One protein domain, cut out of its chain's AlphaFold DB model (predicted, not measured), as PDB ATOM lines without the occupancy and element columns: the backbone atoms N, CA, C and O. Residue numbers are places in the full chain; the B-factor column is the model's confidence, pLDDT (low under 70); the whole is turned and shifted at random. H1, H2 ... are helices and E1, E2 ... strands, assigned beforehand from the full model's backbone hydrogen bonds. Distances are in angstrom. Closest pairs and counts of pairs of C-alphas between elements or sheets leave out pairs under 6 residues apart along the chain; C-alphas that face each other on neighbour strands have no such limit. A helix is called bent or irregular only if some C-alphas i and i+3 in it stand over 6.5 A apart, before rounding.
ATOM      1  N   PHE A   7     -36.763   0.243 -15.433       65.69
ATOM      2  CA  PHE A   7     -35.423   0.840 -15.526       65.69
ATOM      3  C   PHE A   7     -35.225   2.071 -16.443       65.69
ATOM      4  O   PHE A   7     -34.128   2.280 -16.972       65.69
ATOM      5  N   ASP A   8     -36.256   2.888 -16.659       68.19
ATOM      6  CA  ASP A   8     -36.263   3.914 -17.722       68.19
ATOM      7  C   ASP A   8     -36.090   3.330 -19.139       68.19
ATOM      8  O   ASP A   8     -35.607   4.018 -20.045       68.19
ATOM      9  N   ALA A   9     -36.478   2.070 -19.352       68.56
ATOM     10  CA  ALA A   9     -36.353   1.385 -20.636       68.56
ATOM     11  C   ALA A   9     -37.091   2.092 -21.780       68.56
ATOM     12  O   ALA A   9     -36.666   1.970 -22.923       68.56
ATOM     13  N   ASP A  10     -38.118   2.895 -21.488       71.62
ATOM     14  CA  ASP A  10     -38.819   3.727 -22.477       71.62
ATOM     15  C   ASP A  10     -37.872   4.714 -23.186       71.62
ATOM     16  O   ASP A  10     -38.108   5.101 -24.327       71.62
ATOM     17  N   SER A  11     -36.777   5.105 -22.523       77.75
ATOM     18  CA  SER A  11     -35.727   5.952 -23.105       77.75
ATOM     19  C   SER A  11     -34.618   5.165 -23.815       77.75
ATOM     20  O   SER A  11     -33.751   5.765 -24.454       77.75
ATOM     21  N   MET A  12     -34.622   3.833 -23.712       83.44
ATOM     22  CA  MET A  12     -33.596   2.976 -24.295       83.44
ATOM     23  C   MET A  12     -33.944   2.595 -25.733       83.44
ATOM     24  O   MET A  12     -35.044   2.147 -26.050       83.44
ATOM     25  N   LYS A  13     -32.960   2.716 -26.622       87.31
ATOM     26  CA  LYS A  13     -33.050   2.232 -28.001       87.31
ATOM     27  C   LYS A  13     -32.877   0.711 -28.040       87.31
ATOM     28  O   LYS A  13     -32.205   0.130 -27.191       87.31
ATOM     29  N   LYS A  14     -33.433   0.057 -29.064       85.88
ATOM     30  CA  LYS A  14     -33.186  -1.373 -29.326       85.88
ATOM     31  C   LYS A  14     -31.684  -1.652 -29.407       85.88
ATOM     32  O   LYS A  14     -30.951  -0.901 -30.048       85.88
ATOM     33  N   GLY A  15     -31.230  -2.714 -28.749       84.75
ATOM     34  CA  GLY A  15     -29.811  -3.062 -28.645       84.75
ATOM     35  C   GLY A  15     -28.994  -2.207 -27.669       84.75
ATOM     36  O   GLY A  15     -27.822  -2.510 -27.457       84.75
ATOM     37  N   GLN A  16     -29.570  -1.161 -27.063       89.19
ATOM     38  CA  GLN A  16     -28.854  -0.326 -26.105       89.19
ATOM     39  C   GLN A  16     -28.599  -1.093 -24.807       89.19
ATOM     40  O   GLN A  16     -29.483  -1.767 -24.275       89.19
ATOM     41  N   ARG A  17     -27.391  -0.920 -24.275       90.56
ATOM     42  CA  ARG A  17     -26.995  -1.351 -22.937       90.56
ATOM     43  C   ARG A  17     -26.779  -0.130 -22.048       90.56
ATOM     44  O   ARG A  17     -26.288   0.896 -22.517       90.56
ATOM     45  N   LYS A  18     -27.164  -0.241 -20.781       90.06
ATOM     46  CA  LYS A  18     -27.021   0.802 -19.768       90.06
ATOM     47  C   LYS A  18     -26.509   0.184 -18.476       90.06
ATOM     48  O   LYS A  18     -27.167  -0.694 -17.924       90.06
ATOM     49  N   ASP A  19     -25.365   0.645 -17.995       92.06
ATOM     50  CA  ASP A  19     -24.832   0.187 -16.715       92.06
ATOM     51  C   ASP A  19     -25.596   0.825 -15.552       92.06
ATOM     52  O   ASP A  19     -26.012   1.989 -15.608       92.06
ATOM     53  N   ILE A  20     -25.811   0.031 -14.509       91.31
ATOM     54  CA  ILE A  20     -26.531   0.417 -13.301       91.31
ATOM     55  C   ILE A  20     -25.883  -0.178 -12.056       91.31
ATOM     56  O   ILE A  20     -25.069  -1.100 -12.111       91.31
ATOM     57  N   LEU A  21     -26.293   0.352 -10.912       92.62
ATOM     58  CA  LEU A  21     -25.849  -0.067  -9.599       92.62
ATOM     59  C   LEU A  21     -27.030  -0.641  -8.820       92.62
ATOM     60  O   LEU A  21     -28.078   0.000  -8.713       92.62
ATOM     61  N   LEU A  22     -26.856  -1.833  -8.269       92.19
ATOM     62  CA  LEU A  22     -27.809  -2.451  -7.358       92.19
ATOM     63  C   LEU A  22     -27.331  -2.242  -5.918       92.19
ATOM     64  O   LEU A  22     -26.179  -2.537  -5.602       92.19
ATOM     65  N   LEU A  23     -28.207  -1.732  -5.054       92.56
ATOM     66  CA  LEU A  23     -27.972  -1.601  -3.618       92.56
ATOM     67  C   LEU A  23     -28.671  -2.740  -2.897       92.56
ATOM     68  O   LEU A  23     -29.883  -2.887  -3.021       92.56
ATOM     69  N   HIS A  24     -27.935  -3.520  -2.119       90.69
ATOM     70  CA  HIS A  24     -28.533  -4.528  -1.253       90.69
ATOM     71  C   HIS A  24     -27.718  -4.660   0.033       90.69
ATOM     72  O   HIS A  24     -26.504  -4.838  -0.034       90.69
ATOM     73  N   GLU A  25     -28.368  -4.531   1.194       88.50
ATOM     74  CA  GLU A  25     -27.726  -4.605   2.522       88.50
ATOM     75  C   GLU A  25     -26.482  -3.699   2.645       88.50
ATOM     76  O   GLU A  25     -25.415  -4.123   3.085       88.50
ATOM     77  N   ASN A  26     -26.608  -2.436   2.211       87.38
ATOM     78  CA  ASN A  26     -25.525  -1.438   2.158       87.38
ATOM     79  C   ASN A  26     -24.322  -1.817   1.271       87.38
ATOM     80  O   ASN A  26     -23.278  -1.166   1.333       87.38
ATOM     81  N   ARG A  27     -24.449  -2.842   0.424       92.94
ATOM     82  CA  ARG A  27     -23.451  -3.209  -0.584       92.94
ATOM     83  C   ARG A  27     -23.887  -2.757  -1.968       92.94
ATOM     84  O   ARG A  27     -25.076  -2.701  -2.277       92.94
ATOM     85  N   HIS A  28     -22.889  -2.461  -2.790       93.69
ATOM     86  CA  HIS A  28     -23.046  -2.037  -4.171       93.69
ATOM     87  C   HIS A  28     -22.679  -3.188  -5.099       93.69
ATOM     88  O   HIS A  28     -21.599  -3.758  -4.963       93.69
ATOM     89  N   PHE A  29     -23.544  -3.483  -6.062       92.81
ATOM     90  CA  PHE A  29     -23.299  -4.507  -7.068       92.81
ATOM     91  C   PHE A  29     -23.443  -3.917  -8.461       92.81
ATOM     92  O   PHE A  29     -24.417  -3.220  -8.757       92.81
ATOM     93  N   THR A  30     -22.473  -4.203  -9.325       92.19
ATOM     94  CA  THR A  30     -22.513  -3.726 -10.708       92.19
ATOM     95  C   THR A  30     -23.462  -4.595 -11.521       92.19
ATOM     96  O   THR A  30     -23.410  -5.828 -11.485       92.19
ATOM     97  N   ALA A  31     -24.329  -3.938 -12.276       91.50
ATOM     98  CA  ALA A  31     -25.288  -4.572 -13.154       91.50
ATOM     99  C   ALA A  31     -25.427  -3.766 -14.446       91.50
ATOM    100  O   ALA A  31     -24.909  -2.661 -14.591       91.50
ATOM    101  N   SER A  32     -26.131  -4.325 -15.417       90.00
ATOM    102  CA  SER A  32     -26.475  -3.617 -16.637       90.00
ATOM    103  C   SER A  32     -27.836  -4.051 -17.131       90.00
ATOM    104  O   SER A  32     -28.235  -5.202 -16.978       90.00
ATOM    105  N   ILE A  33     -28.541  -3.117 -17.741       88.38
ATOM    106  CA  ILE A  33     -29.792  -3.375 -18.424       88.38
ATOM    107  C   ILE A  33     -29.527  -3.352 -19.916       88.38
ATOM    108  O   ILE A  33     -28.784  -2.501 -20.407       88.38
ATOM    109  N   GLN A  34     -30.159  -4.254 -20.647       87.12
ATOM    110  CA  GLN A  34     -30.088  -4.297 -22.096       87.12
ATOM    111  C   GLN A  34     -31.493  -4.332 -22.679       87.12
ATOM    112  O   GLN A  34     -32.319  -5.142 -22.264       87.12
ATOM    113  N   MET A  35     -31.747  -3.490 -23.671       85.81
ATOM    114  CA  MET A  35     -32.889  -3.667 -24.556       85.81
ATOM    115  C   MET A  35     -32.477  -4.632 -25.664       85.81
ATOM    116  O   MET A  35     -31.484  -4.387 -26.355       85.81
ATOM    117  N   ASP A  36     -33.201  -5.731 -25.845       81.50
ATOM    118  CA  ASP A  36     -32.906  -6.639 -26.950       81.50
ATOM    119  C   ASP A  36     -33.212  -5.991 -28.325       81.50
ATOM    120  O   ASP A  36     -33.715  -4.866 -28.437       81.50
ATOM    121  N   GLN A  37     -32.826  -6.680 -29.399       84.44
ATOM    122  CA  GLN A  37     -33.024  -6.208 -30.774       84.44
ATOM    123  C   GLN A  37     -34.308  -6.757 -31.415       84.44
ATOM    124  O   GLN A  37     -34.524  -6.587 -32.614       84.44
ATOM    125  N   GLN A  38     -35.167  -7.429 -30.644       80.25
ATOM    126  CA  GLN A  38     -36.332  -8.113 -31.194       80.25
ATOM    127  C   GLN A  38     -37.399  -7.114 -31.691       80.25
ATOM    128  O   GLN A  38     -37.425  -5.935 -31.303       80.25
ATOM    129  N   PRO A  39     -38.323  -7.549 -32.570       72.88
ATOM    130  CA  PRO A  39     -39.434  -6.712 -33.024       72.88
ATOM    131  C   PRO A  39     -40.292  -6.177 -31.866       72.88
ATOM    132  O   PRO A  39     -40.608  -4.988 -31.862       72.88
ATOM    133  N   SER A  40     -40.568  -7.025 -30.867       76.62
ATOM    134  CA  SER A  40     -41.174  -6.690 -29.567       76.62
ATOM    135  C   SER A  40     -40.061  -6.723 -28.518       76.62
ATOM    136  O   SER A  40     -39.767  -7.806 -28.001       76.62
ATOM    137  N   PRO A  41     -39.373  -5.589 -28.288       70.12
ATOM    138  CA  PRO A  41     -38.138  -5.613 -27.540       70.12
ATOM    139  C   PRO A  41     -38.394  -5.858 -26.055       70.12
ATOM    140  O   PRO A  41     -39.334  -5.310 -25.473       70.12
ATOM    141  N   ARG A  42     -37.557  -6.695 -25.446       81.50
ATOM    142  CA  ARG A  42     -37.579  -6.953 -24.005       81.50
ATOM    143  C   ARG A  42     -36.411  -6.271 -23.332       81.50
ATOM    144  O   ARG A  42     -35.307  -6.183 -23.870       81.50
ATOM    145  N   THR A  43     -36.655  -5.833 -22.110       80.19
ATOM    146  CA  THR A  43     -35.610  -5.321 -21.234       80.19
ATOM    147  C   THR A  43     -35.067  -6.463 -20.386       80.19
ATOM    148  O   THR A  43     -35.847  -7.178 -19.761       80.19
ATOM    149  N   ARG A  44     -33.742  -6.625 -20.386       84.81
ATOM    150  CA  ARG A  44     -32.990  -7.657 -19.667       84.81
ATOM    151  C   ARG A  44     -32.119  -7.036 -18.589       84.81
ATOM    152  O   ARG A  44     -31.345  -6.141 -18.908       84.81
ATOM    153  N   LEU A  45     -32.210  -7.515 -17.351       85.06
ATOM    154  CA  LEU A  45     -31.247  -7.184 -16.293       85.06
ATOM    155  C   LEU A  45     -30.148  -8.247 -16.229       85.06
ATOM    156  O   LEU A  45     -30.478  -9.411 -16.043       85.06
ATOM    157  N   PHE A  46     -28.891  -7.817 -16.283       85.75
ATOM    158  CA  PHE A  46     -27.689  -8.618 -16.066       85.75
ATOM    159  C   PHE A  46     -26.946  -8.115 -14.828       85.75
ATOM    160  O   PHE A  46     -26.789  -6.909 -14.665       85.75
ATOM    161  N   TRP A  47     -26.425  -9.009 -13.993       86.69
ATOM    162  CA  TRP A  47     -25.566  -8.661 -12.853       86.69
ATOM    163  C   TRP A  47     -24.308  -9.527 -12.818       86.69
ATOM    164  O   TRP A  47     -24.253 -10.588 -13.444       86.69
ATOM    165  N   LEU A  48     -23.286  -9.060 -12.101       83.50
ATOM    166  CA  LEU A  48     -22.036  -9.793 -11.913       83.50
ATOM    167  C   LEU A  48     -22.175 -10.947 -10.899       83.50
ATOM    168  O   LEU A  48     -23.156 -11.072 -10.165       83.50
ATOM    169  N   SER A  49     -21.179 -11.837 -10.878       78.12
ATOM    170  CA  SER A  49     -21.179 -13.057 -10.057       78.12
ATOM    171  C   SER A  49     -21.214 -12.797  -8.547       78.12
ATOM    172  O   SER A  49     -21.643 -13.661  -7.781       78.12
ATOM    173  N   ASP A  50     -20.779 -11.622  -8.105       85.38
ATOM    174  CA  ASP A  50     -20.812 -11.189  -6.709       85.38
ATOM    175  C   ASP A  50     -22.250 -11.032  -6.190       85.38
ATOM    176  O   ASP A  50     -22.571 -11.541  -5.115       85.38
ATOM    177  N   PHE A  51     -23.148 -10.440  -6.980       87.81
ATOM    178  CA  PHE A  51     -24.560 -10.329  -6.623       87.81
ATOM    179  C   PHE A  51     -25.235 -11.699  -6.605       87.81
ATOM    180  O   PHE A  51     -25.971 -12.016  -5.674       87.81
ATOM    181  N   ALA A  52     -24.918 -12.563  -7.573       83.69
ATOM    182  CA  ALA A  52     -25.400 -13.943  -7.565       83.69
ATOM    183  C   ALA A  52     -24.938 -14.698  -6.306       83.69
ATOM    184  O   ALA A  52     -25.717 -15.431  -5.703       83.69
ATOM    185  N   THR A  53     -23.695 -14.485  -5.871       85.44
ATOM    186  CA  THR A  53     -23.165 -15.077  -4.634       85.44
ATOM    187  C   THR A  53     -23.922 -14.564  -3.409       85.44
ATOM    188  O   THR A  53     -24.312 -15.367  -2.562       85.44
ATOM    189  N   ALA A  54     -24.208 -13.260  -3.343       86.50
ATOM    190  CA  ALA A  54     -25.019 -12.679  -2.274       86.50
ATOM    191  C   ALA A  54     -26.432 -13.291  -2.226       86.50
ATOM    192  O   ALA A  54     -26.908 -13.660  -1.153       86.50
ATOM    193  N   LEU A  55     -27.077 -13.487  -3.383       84.56
ATOM    194  CA  LEU A  55     -28.388 -14.141  -3.471       84.56
ATOM    195  C   LEU A  55     -28.354 -15.583  -2.951       84.56
ATOM    196  O   LEU A  55     -29.228 -15.972  -2.180       84.56
ATOM    197  N   LYS A  56     -27.335 -16.364  -3.332       83.25
ATOM    198  CA  LYS A  56     -27.168 -17.753  -2.873       83.25
ATOM    199  C   LYS A  56     -26.970 -17.841  -1.361       83.25
ATOM    200  O   LYS A  56     -27.539 -18.715  -0.718       83.25
ATOM    201  N   GLN A  57     -26.193 -16.920  -0.791       85.88
ATOM    202  CA  GLN A  57     -25.988 -16.837   0.657       85.88
ATOM    203  C   GLN A  57     -27.269 -16.432   1.392       85.88
ATOM    204  O   GLN A  57     -27.531 -16.928   2.485       85.88
ATOM    205  N   ARG A  58     -28.079 -15.551   0.792       84.62
ATOM    206  CA  ARG A  58     -29.339 -15.082   1.378       84.62
ATOM    207  C   ARG A  58     -30.455 -16.124   1.312       84.62
ATOM    208  O   ARG A  58     -31.245 -16.218   2.249       84.62
ATOM    209  N   PHE A  59     -30.520 -16.892   0.225       84.62
ATOM    210  CA  PHE A  59     -31.573 -17.877  -0.047       84.62
ATOM    211  C   PHE A  59     -30.987 -19.280  -0.308       84.62
ATOM    212  O   PHE A  59     -31.162 -19.837  -1.395       84.62
ATOM    213  N   PRO A  60     -30.294 -19.887   0.676       82.19
ATOM    214  CA  PRO A  60     -29.590 -21.154   0.477       82.19
ATOM    215  C   PRO A  60     -30.539 -22.324   0.185       82.19
ATOM    216  O   PRO A  60     -30.202 -23.223  -0.579       82.19
ATOM    217  N   SER A  61     -31.752 -22.314   0.745       77.88
ATOM    218  CA  SER A  61     -32.772 -23.333   0.469       77.88
ATOM    219  C   SER A  61     -33.238 -23.306  -0.988       77.88
ATOM    220  O   SER A  61     -33.420 -24.361  -1.596       77.88
ATOM    221  N   HIS A  62     -33.385 -22.116  -1.575       74.19
ATOM    222  CA  HIS A  62     -33.729 -21.951  -2.987       74.19
ATOM    223  C   HIS A  62     -32.589 -22.394  -3.903       74.19
ATOM    224  O   HIS A  62     -32.850 -22.937  -4.974       74.19
ATOM    225  N   GLU A  63     -31.334 -22.195  -3.494       73.38
ATOM    226  CA  GLU A  63     -30.158 -22.615  -4.266       73.38
ATOM    227  C   GLU A  63     -30.077 -24.139  -4.330       73.38
ATOM    228  O   GLU A  63     -30.011 -24.720  -5.416       73.38
ATOM    229  N   GLN A  64     -30.245 -24.791  -3.181       72.69
ATOM    230  CA  GLN A  64     -30.294 -26.244  -3.090       72.69
ATOM    231  C   GLN A  64     -31.465 -26.825  -3.888       72.69
ATOM    232  O   GLN A  64     -31.322 -27.866  -4.532       72.69
ATOM    233  N   ALA A  65     -32.625 -26.167  -3.855       69.81
ATOM    234  CA  ALA A  65     -33.796 -26.572  -4.623       69.81
ATOM    235  C   ALA A  65     -33.545 -26.451  -6.138       69.81
ATOM    236  O   ALA A  65     -33.817 -27.397  -6.877       69.81
ATOM    237  N   ALA A  66     -32.940 -25.347  -6.588       68.88
ATOM    238  CA  ALA A  66     -32.568 -25.135  -7.985       68.88
ATOM    239  C   ALA A  66     -31.555 -26.181  -8.482       68.88
ATOM    240  O   ALA A  66     -31.752 -26.754  -9.555       68.88
ATOM    241  N   HIS A  67     -30.527 -26.498  -7.685       69.00
ATOM    242  CA  HIS A  67     -29.542 -27.541  -8.006       69.00
ATOM    243  C   HIS A  67     -30.159 -28.940  -8.122       69.00
ATOM    244  O   HIS A  67     -29.679 -29.764  -8.898       69.00
ATOM    245  N   LYS A  68     -31.236 -29.209  -7.380       70.69
ATOM    246  CA  LYS A  68     -31.981 -30.476  -7.433       70.69
ATOM    247  C   LYS A  68     -33.074 -30.493  -8.509       70.69
ATOM    248  O   LYS A  68     -33.805 -31.475  -8.601       70.69
ATOM    249  N   GLY A  69     -33.229 -29.417  -9.286       64.00
ATOM    250  CA  GLY A  69     -34.330 -29.264 -10.247       64.00
ATOM    251  C   GLY A  69     -35.714 -29.185  -9.589       64.00
ATOM    252  O   GLY A  69     -36.732 -29.365 -10.252       64.00
ATOM    253  N   LEU A  70     -35.769 -28.926  -8.280       63.25
ATOM    254  CA  LEU A  70     -36.993 -28.836  -7.494       63.25
ATOM    255  C   LEU A  70     -37.471 -27.381  -7.485       63.25
ATOM    256  O   LEU A  70     -37.347 -26.675  -6.491       63.25
ATOM    257  N   PHE A  71     -38.058 -26.925  -8.591       59.53
ATOM    258  CA  PHE A  71     -38.632 -25.573  -8.733       59.53
ATOM    259  C   PHE A  71     -39.980 -25.398  -8.010       59.53
ATOM    260  O   PHE A  71     -40.850 -24.641  -8.427       59.53
ATOM    261  N   HIS A  72     -40.196 -26.159  -6.942       54.50
ATOM    262  CA  HIS A  72     -41.430 -26.161  -6.167       54.50
ATOM    263  C   HIS A  72     -41.103 -25.870  -4.710       54.50
ATOM    264  O   HIS A  72     -41.405 -26.660  -3.816       54.50
ATOM    265  N   ALA A  73     -40.465 -24.727  -4.461       53.69
ATOM    266  CA  ALA A  73     -40.504 -24.181  -3.121       53.69
ATOM    267  C   ALA A  73     -41.968 -23.803  -2.830       53.69
ATOM    268  O   ALA A  73     -42.641 -23.171  -3.642       53.69
ATOM    269  N   ALA A  74     -42.484 -24.176  -1.657       55.44
ATOM    270  CA  ALA A  74     -43.779 -23.677  -1.173       55.44
ATOM    271  C   ALA A  74     -43.807 -22.130  -1.063       55.44
ATOM    272  O   ALA A  74     -44.864 -21.516  -0.897       55.44
ATOM    273  N   GLU A  75     -42.630 -21.514  -1.174       62.00
ATOM    274  CA  GLU A  75     -42.341 -20.100  -1.044       62.00
ATOM    275  C   GLU A  75     -41.553 -19.618  -2.261       62.00
ATOM    276  O   GLU A  75     -40.394 -19.987  -2.457       62.00
ATOM    277  N   SER A  76     -42.163 -18.741  -3.051       69.81
ATOM    278  CA  SER A  76     -41.457 -18.020  -4.100       69.81
ATOM    279  C   SER A  76     -40.866 -16.749  -3.503       69.81
ATOM    280  O   SER A  76     -41.592 -15.968  -2.878       69.81
ATOM    281  N   VAL A  77     -39.570 -16.505  -3.697       75.50
ATOM    282  CA  VAL A  77     -38.988 -15.209  -3.333       75.50
ATOM    283  C   VAL A  77     -39.224 -14.248  -4.487       75.50
ATOM    284  O   VAL A  77     -39.002 -14.565  -5.658       75.50
ATOM    285  N   LEU A  78     -39.686 -13.063  -4.141       77.12
ATOM    286  CA  LEU A  78     -39.978 -11.994  -5.062       77.12
ATOM    287  C   LEU A  78     -38.951 -10.886  -4.838       77.12
ATOM    288  O   LEU A  78     -38.822 -10.346  -3.742       77.12
ATOM    289  N   MET A  79     -38.161 -10.609  -5.866       81.06
ATOM    290  CA  MET A  79     -37.196  -9.528  -5.920       81.06
ATOM    291  C   MET A  79     -37.878  -8.258  -6.406       81.06
ATOM    292  O   MET A  79     -38.586  -8.251  -7.412       81.06
ATOM    293  N   ARG A  80     -37.615  -7.168  -5.703       82.31
ATOM    294  CA  ARG A  80     -38.192  -5.859  -5.943       82.31
ATOM    295  C   ARG A  80     -37.095  -4.831  -6.109       82.31
ATOM    296  O   ARG A  80     -36.181  -4.761  -5.296       82.31
ATOM    297  N   LEU A  81     -37.218  -4.028  -7.156       82.31
ATOM    298  CA  LEU A  81     -36.256  -2.991  -7.515       82.31
ATOM    299  C   LEU A  81     -36.896  -1.622  -7.302       82.31
ATOM    300  O   LEU A  81     -37.890  -1.287  -7.949       82.31
ATOM    301  N   LEU A  82     -36.334  -0.833  -6.391       84.94
ATOM    302  CA  LEU A  82     -36.767   0.530  -6.101       84.94
ATOM    303  C   LEU A  82     -35.733   1.508  -6.646       84.94
ATOM    304  O   LEU A  82     -34.565   1.454  -6.280       84.94
ATOM    305  N   LYS A  83     -36.146   2.415  -7.529       84.88
ATOM    306  CA  LYS A  83     -35.240   3.429  -8.074       84.88
ATOM    307  C   LYS A  83     -34.884   4.452  -6.991       84.88
ATOM    308  O   LYS A  83     -35.775   5.129  -6.480       84.88
ATOM    309  N   VAL A  84     -33.594   4.579  -6.686       87.50
ATOM    310  CA  VAL A  84     -33.061   5.532  -5.692       87.50
ATOM    311  C   VAL A  84     -32.430   6.742  -6.380       87.50
ATOM    312  O   VAL A  84     -32.579   7.870  -5.923       87.50
ATOM    313  N   SER A  85     -31.757   6.520  -7.512       87.00
ATOM    314  CA  SER A  85     -31.130   7.567  -8.327       87.00
ATOM    315  C   SER A  85     -31.296   7.256  -9.822       87.00
ATOM    316  O   SER A  85     -31.977   6.302 -10.194       87.00
ATOM    317  N   GLN A  86     -30.678   8.046 -10.705       83.12
ATOM    318  CA  GLN A  86     -30.769   7.864 -12.158       83.12
ATOM    319  C   GLN A  86     -30.381   6.448 -12.623       83.12
ATOM    320  O   GLN A  86     -31.072   5.878 -13.467       83.12
ATOM    321  N   ASN A  87     -29.321   5.871 -12.048       88.19
ATOM    322  CA  ASN A  87     -28.780   4.559 -12.428       88.19
ATOM    323  C   ASN A  87     -28.614   3.625 -11.224       88.19
ATOM    324  O   ASN A  87     -27.874   2.649 -11.304       88.19
ATOM    325  N   THR A  88     -29.275   3.917 -10.106       89.62
ATOM    326  CA  THR A  88     -29.135   3.145  -8.869       89.62
ATOM    327  C   THR A  88     -30.487   2.637  -8.399       89.62
ATOM    328  O   THR A  88     -31.442   3.411  -8.279       89.62
ATOM    329  N   TYR A  89     -30.541   1.342  -8.103       89.00
ATOM    330  CA  TYR A  89     -31.743   0.643  -7.676       89.00
ATOM    331  C   TYR A  89     -31.479  -0.108  -6.379       89.00
ATOM    332  O   TYR A  89     -30.543  -0.893  -6.298       89.00
ATOM    333  N   GLU A  90     -32.314   0.106  -5.375       89.75
ATOM    334  CA  GLU A  90     -32.329  -0.710  -4.170       89.75
ATOM    335  C   GLU A  90     -33.069  -2.019  -4.435       89.75
ATOM    336  O   GLU A  90     -34.168  -2.026  -4.998       89.75
ATOM    337  N   VAL A  91     -32.446  -3.123  -4.035       89.19
ATOM    338  CA  VAL A  91     -32.981  -4.468  -4.172       89.19
ATOM    339  C   VAL A  91     -33.515  -4.946  -2.835       89.19
ATOM    340  O   VAL A  91     -32.773  -5.133  -1.868       89.19
ATOM    341  N   ASN A  92     -34.813  -5.212  -2.826       85.00
ATOM    342  CA  ASN A  92     -35.533  -5.770  -1.698       85.00
ATOM    343  C   ASN A  92     -36.123  -7.126  -2.066       85.00
ATOM    344  O   ASN A  92     -36.455  -7.380  -3.221       85.00
ATOM    345  N   PHE A  93     -36.286  -7.991  -1.070       83.94
ATOM    346  CA  PHE A  93     -36.854  -9.318  -1.265       83.94
ATOM    347  C   PHE A  93     -38.073  -9.512  -0.381       83.94
ATOM    348  O   PHE A  93     -38.066  -9.148   0.794       83.94
ATOM    349  N   GLN A  94     -39.107 -10.120  -0.946       79.44
ATOM    350  CA  GLN A  94     -40.320 -10.485  -0.240       79.44
ATOM    351  C   GLN A  94     -40.578 -11.978  -0.431       79.44
ATOM    352  O   GLN A  94     -40.652 -12.468  -1.555       79.44
ATOM    353  N   LEU A  95     -40.726 -12.711   0.673       72.25
ATOM    354  CA  LEU A  95     -41.184 -14.095   0.626       72.25
ATOM    355  C   LEU A  95     -42.682 -14.105   0.337       72.25
ATOM    356  O   LEU A  95     -43.473 -13.489   1.055       72.25
ATOM    357  N   GLN A  96     -43.075 -14.809  -0.717       66.69
ATOM    358  CA  GLN A  96     -44.468 -15.019  -1.056       66.69
ATOM    359  C   GLN A  96     -44.799 -16.503  -0.913       66.69
ATOM    360  O   GLN A  96     -44.345 -17.347  -1.684       66.69
ATOM    361  N   LEU A  97     -45.631 -16.813   0.082       62.88
ATOM    362  CA  LEU A  97     -46.211 -18.141   0.245       62.88
ATOM    363  C   LEU A  97     -47.141 -18.423  -0.937       62.88
ATOM    364  O   LEU A  97     -48.199 -17.795  -1.090       62.88
ATOM    365  N   MET A  98     -46.766 -19.389  -1.768       57.12
ATOM    366  CA  MET A  98     -47.572 -19.818  -2.900       57.12
ATOM    367  C   MET A  98     -48.685 -20.734  -2.380       57.12
ATOM    368  O   MET A  98     -48.557 -21.954  -2.318       57.12
ATOM    369  N   LYS A  99     -49.825 -20.150  -1.981       46.69
ATOM    370  CA  LYS A  99     -51.032 -20.926  -1.643       46.69
ATOM    371  C   LYS A  99     -51.490 -21.698  -2.882       46.69
ATOM    372  O   LYS A  99     -52.108 -21.079  -3.743       46.69
ATOM    373  N   LYS A 100     -51.194 -23.009  -2.962       45.09
ATOM    374  CA  LYS A 100     -51.738 -24.024  -3.901       45.09
ATOM    375  C   LYS A 100     -52.614 -23.421  -5.020       45.09
ATOM    376  O   LYS A 100     -53.840 -23.490  -4.963       45.09
ATOM    377  N   ARG A 101     -52.012 -22.786  -6.029       43.03
ATOM    378  CA  ARG A 101     -52.751 -22.154  -7.141       43.03
ATOM    379  C   ARG A 101     -52.246 -22.614  -8.502       43.03
ATOM    380  O   ARG A 101     -52.115 -21.824  -9.425       43.03
ATOM    381  N   PHE A 102     -52.043 -23.921  -8.647       41.91
ATOM    382  CA  PHE A 102     -51.710 -24.518  -9.941       41.91
ATOM    383  C   PHE A 102     -52.916 -24.738 -10.879       41.91
ATOM    384  O   PHE A 102     -52.711 -25.054 -12.039       41.91
ATOM    385  N   ASN A 103     -54.164 -24.472 -10.461       36.53
ATOM    386  CA  ASN A 103     -55.352 -24.689 -11.316       36.53
ATOM    387  C   ASN A 103     -56.031 -23.418 -11.867       36.53
ATOM    388  O   ASN A 103     -57.177 -23.482 -12.306       36.53
ATOM    389  N   ALA A 116     -55.241   6.900  -9.548       36.75
ATOM    390  CA  ALA A 116     -53.923   7.407  -9.900       36.75
ATOM    391  C   ALA A 116     -53.179   8.007  -8.691       36.75
ATOM    392  O   ALA A 116     -53.768   8.751  -7.912       36.75
ATOM    393  N   GLY A 117     -51.876   7.721  -8.577       37.00
ATOM    394  CA  GLY A 117     -50.963   8.419  -7.657       37.00
ATOM    395  C   GLY A 117     -50.043   7.540  -6.803       37.00
ATOM    396  O   GLY A 117     -49.144   8.067  -6.153       37.00
ATOM    397  N   GLN A 118     -50.210   6.216  -6.798       33.16
ATOM    398  CA  GLN A 118     -49.383   5.329  -5.971       33.16
ATOM    399  C   GLN A 118     -48.179   4.792  -6.762       33.16
ATOM    400  O   GLN A 118     -48.348   4.175  -7.812       33.16
ATOM    401  N   LYS A 119     -46.957   5.034  -6.264       36.84
ATOM    402  CA  LYS A 119     -45.722   4.423  -6.788       36.84
ATOM    403  C   LYS A 119     -45.829   2.907  -6.618       36.84
ATOM    404  O   LYS A 119     -45.948   2.431  -5.491       36.84
ATOM    405  N   VAL A 120     -45.818   2.167  -7.726       39.25
ATOM    406  CA  VAL A 120     -45.948   0.706  -7.708       39.25
ATOM    407  C   VAL A 120     -44.551   0.093  -7.703       39.25
ATOM    408  O   VAL A 120     -43.797   0.308  -8.651       39.25
ATOM    409  N   PRO A 121     -44.177  -0.647  -6.655       36.16
ATOM    410  CA  PRO A 121     -42.975  -1.449  -6.705       36.16
ATOM    411  C   PRO A 121     -43.174  -2.664  -7.620       36.16
ATOM    412  O   PRO A 121     -44.245  -3.267  -7.632       36.16
ATOM    413  N   LEU A 122     -42.142  -3.006  -8.395       52.41
ATOM    414  CA  LEU A 122     -42.184  -4.151  -9.301       52.41
ATOM    415  C   LEU A 122     -41.706  -5.422  -8.607       52.41
ATOM    416  O   LEU A 122     -40.751  -5.391  -7.839       52.41
ATOM    417  N   ASP A 123     -42.341  -6.527  -8.966       42.66
ATOM    418  CA  ASP A 123     -42.210  -7.816  -8.321       42.66
ATOM    419  C   ASP A 123     -41.705  -8.874  -9.328       42.66
ATOM    420  O   ASP A 123     -42.378  -9.154 -10.321       42.66
ATOM    421  N   ILE A 124     -40.510  -9.437  -9.108       54.62
ATOM    422  CA  ILE A 124     -39.829 -10.396 -10.004       54.62
ATOM    423  C   ILE A 124     -39.563 -11.716  -9.273       54.62
ATOM    424  O   ILE A 124     -39.022 -11.709  -8.178       54.62
ATOM    425  N   PHE A 125     -39.864 -12.869  -9.872       48.28
ATOM    426  CA  PHE A 125     -39.648 -14.175  -9.234       48.28
ATOM    427  C   PHE A 125     -38.180 -14.635  -9.291       48.28
ATOM    428  O   PHE A 125     -37.585 -14.708 -10.364       48.28
ATOM    429  N   LEU A 126     -37.611 -15.012  -8.142       49.78
ATOM    430  CA  LEU A 126     -36.220 -15.479  -8.011       49.78
ATOM    431  C   LEU A 126     -35.971 -16.883  -8.581       49.78
ATOM    432  O   LEU A 126     -34.833 -17.230  -8.891       49.78
ATOM    433  N   GLU A 127     -37.013 -17.691  -8.769       47.38
ATOM    434  CA  GLU A 127     -36.886 -19.031  -9.364       47.38
ATOM    435  C   GLU A 127     -36.335 -18.975 -10.802       47.38
ATOM    436  O   GLU A 127     -35.607 -19.871 -11.221       47.38
ATOM    437  N   SER A 128     -36.600 -17.882 -11.530       45.00
ATOM    438  CA  SER A 128     -36.063 -17.619 -12.875       45.00
ATOM    439  C   SER A 128     -34.652 -17.011 -12.875       45.00
ATOM    440  O   SER A 128     -34.010 -16.946 -13.915       45.00
ATOM    441  N   VAL A 129     -34.174 -16.544 -11.721       51.03
ATOM    442  CA  VAL A 129     -32.940 -15.752 -11.540       51.03
ATOM    443  C   VAL A 129     -31.740 -16.651 -11.224       51.03
ATOM    444  O   VAL A 129     -30.598 -16.285 -11.501       51.03
ATOM    445  N   MET A 130     -31.983 -17.834 -10.651       48.81
ATOM    446  CA  MET A 130     -30.928 -18.704 -10.117       48.81
ATOM    447  C   MET A 130     -30.439 -19.793 -11.073       48.81
ATOM    448  O   MET A 130     -29.432 -20.434 -10.779       48.81
ATOM    449  N   ASN A 131     -31.091 -19.979 -12.224       38.38
ATOM    450  CA  ASN A 131     -30.646 -20.930 -13.236       38.38
ATOM    451  C   ASN A 131     -30.204 -20.213 -14.514       38.38
ATOM    452  O   ASN A 131     -31.026 -19.776 -15.304       38.38
ATOM    453  N   VAL A 132     -28.880 -20.178 -14.696       39.34
ATOM    454  CA  VAL A 132     -28.159 -19.964 -15.960       39.34
ATOM    455  C   VAL A 132     -28.401 -18.602 -16.620       39.34
ATOM    456  O   VAL A 132     -29.412 -18.353 -17.264       39.34
ATOM    457  N   THR A 133     -27.375 -17.748 -16.531       36.84
ATOM    458  CA  THR A 133     -27.330 -16.341 -16.971       36.84
ATOM    459  C   THR A 133     -28.390 -15.449 -16.314       36.84
ATOM    460  O   THR A 133     -29.580 -15.635 -16.534       36.84
ATOM    461  N   PRO A 134     -27.980 -14.444 -15.526       47.03
ATOM    462  CA  PRO A 134     -28.921 -13.556 -14.869       47.03
ATOM    463  C   PRO A 134     -29.648 -12.720 -15.919       47.03
ATOM    464  O   PRO A 134     -29.068 -11.785 -16.462       47.03
ATOM    465  N   ILE A 135     -30.872 -13.111 -16.269       48.44
ATOM    466  CA  ILE A 135     -31.701 -12.409 -17.245       48.44
ATOM    467  C   ILE A 135     -33.113 -12.318 -16.679       48.44
ATOM    468  O   ILE A 135     -33.821 -13.313 -16.559       48.44
ATOM    469  N   ILE A 136     -33.538 -11.099 -16.363       58.19
ATOM    470  CA  ILE A 136     -34.942 -10.797 -16.051       58.19
ATOM    471  C   ILE A 136     -35.554 -10.153 -17.276       58.19
ATOM    472  O   ILE A 136     -35.098  -9.083 -17.663       58.19
ATOM    473  N   GLU A 137     -36.570 -10.778 -17.865       46.69
ATOM    474  CA  GLU A 137     -37.229 -10.264 -19.064       46.69
ATOM    475  C   GLU A 137     -38.537  -9.547 -18.722       46.69
ATOM    476  O   GLU A 137     -39.468 -10.148 -18.187       46.69
ATOM    477  N   HIS A 138     -38.635  -8.270 -19.088       46.69
ATOM    478  CA  HIS A 138     -39.901  -7.538 -19.117       46.69
ATOM    479  C   HIS A 138     -40.315  -7.291 -20.569       46.69
ATOM    480  O   HIS A 138     -39.525  -6.767 -21.358       46.69
ATOM    481  N   ARG A 139     -41.551  -7.663 -20.923       41.31
ATOM    482  CA  ARG A 139     -42.120  -7.401 -22.249       41.31
ATOM    483  C   ARG A 139     -42.861  -6.066 -22.223       41.31
ATOM    484  O   ARG A 139     -43.744  -5.891 -21.388       41.31
ATOM    485  N   LEU A 140     -42.470  -5.159 -23.115       47.44
ATOM    486  CA  LEU A 140     -43.190  -3.916 -23.394       47.44
ATOM    487  C   LEU A 140     -44.403  -4.178 -24.296       47.44
ATOM    488  O   LEU A 140     -44.306  -5.075 -25.172       47.44
TER     489      LEU A 140
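This is residues 7 to 103 and 116 to 140 of the 140 residues of an uncharacterized protein of Cohnella kolymensis (UniProt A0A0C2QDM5). Seven strands form one strongly curled sheet, a barrel that is nearly but not fully closed, with its edge strands E6 and E7 curving back toward each other without pairing. H2 covers part of one face, the short H1 lies over the opposite face, and H3 follows H2 but is not on the sheet. The printed part has 122 residues, with three named helices and seven named strands in the chain order H1 E1 E2 E3 H2 H3 E4 E5 E6 E7. The mixed sheet runs E6 E4 E5 E1 E2 E3 E7, parallel between E5 and E1 and antiparallel elsewhere, and the class is mixed, helices and strands. The whole is compact, with a radius of gyration of the C-alphas of 15.2 A and spans of 38 by 36 by 33 A.

The strongly twisted sheet has E1, residues 17 to 24, E2, residues 27 to 35, and E3, residues 42 to 47, as a meander, each strand the antiparallel neighbour of the one before. N 20 and O 31 of the hairpin E1 and E2 are 2.8 A apart, and N 34 and O 44 of the hairpin E2 and E3 are 2.8 A apart, both within hydrogen-bond range. E7, residues 136 to 139, is antiparallel to E3, with N 43 and O 138 at 3.1 A. E5, residues 88 to 97, is parallel to E1, their directions at 61 degrees, with N 23 and O 89 at 2.8 A. E4, residues 75 to 83, forms a hairpin with E5, with N 80 and O 92 at 2.7 A. E6, residues 122 to 125, is antiparallel to E4, with N 79 and O 124 at 2.7 A. The closest C-alphas of E6 and E7, Ile 124 and Ile 136, are 7.8 A apart. H2, residues 49 to 58, is on the sheet at a height of 9.8 A; its closest C-alphas to E2 are Phe 51 and Phe 29, 6.0 A apart. H1, residues 7 to 11, is on the opposite face at a height of 7.9 A and only just over E3, with 3 of its C-alphas on that strand; it is irregular, with C-alphas 7 and 10 at 8.3 A. H3, residues 60 to 67, is close to H2 but not clearly touching it, at a steep tilt of 63 degrees, opposite ways; their closest C-alphas, Lys 56 and Glu 63, are 5.9 A apart. In H2 and H3 every O i to N i+4 pair is within hydrogen-bond range; H1 has 0 of 1, and 1 of 2 O i to N i+3 pairs.

E5 is 28.8 A long from first to last C-alpha, E2 25.8 A, E4 25.6 A, E1 22.0 A, E3 16.5 A and H2 14.2 A. H1 begins at C-alpha 7 (-35.423, 0.840, -15.526), H2 at C-alpha 49 (-21.179, -13.057, -10.057), and E7 ends at C-alpha 139 (-42.120, -7.401, -22.249).

The C-alphas farthest apart, those of Lys 68 and Ala 116, are 43.8 A apart. Residues 104 to 115 are not printed, and C-alphas 103 and 116 across this cut are 32.2 A apart. Of the links printed whole, none is long. The mean pLDDT of the printed part is 71.6, and 47 residues are under 70, among them residues 96 to 103 and 116 to 140.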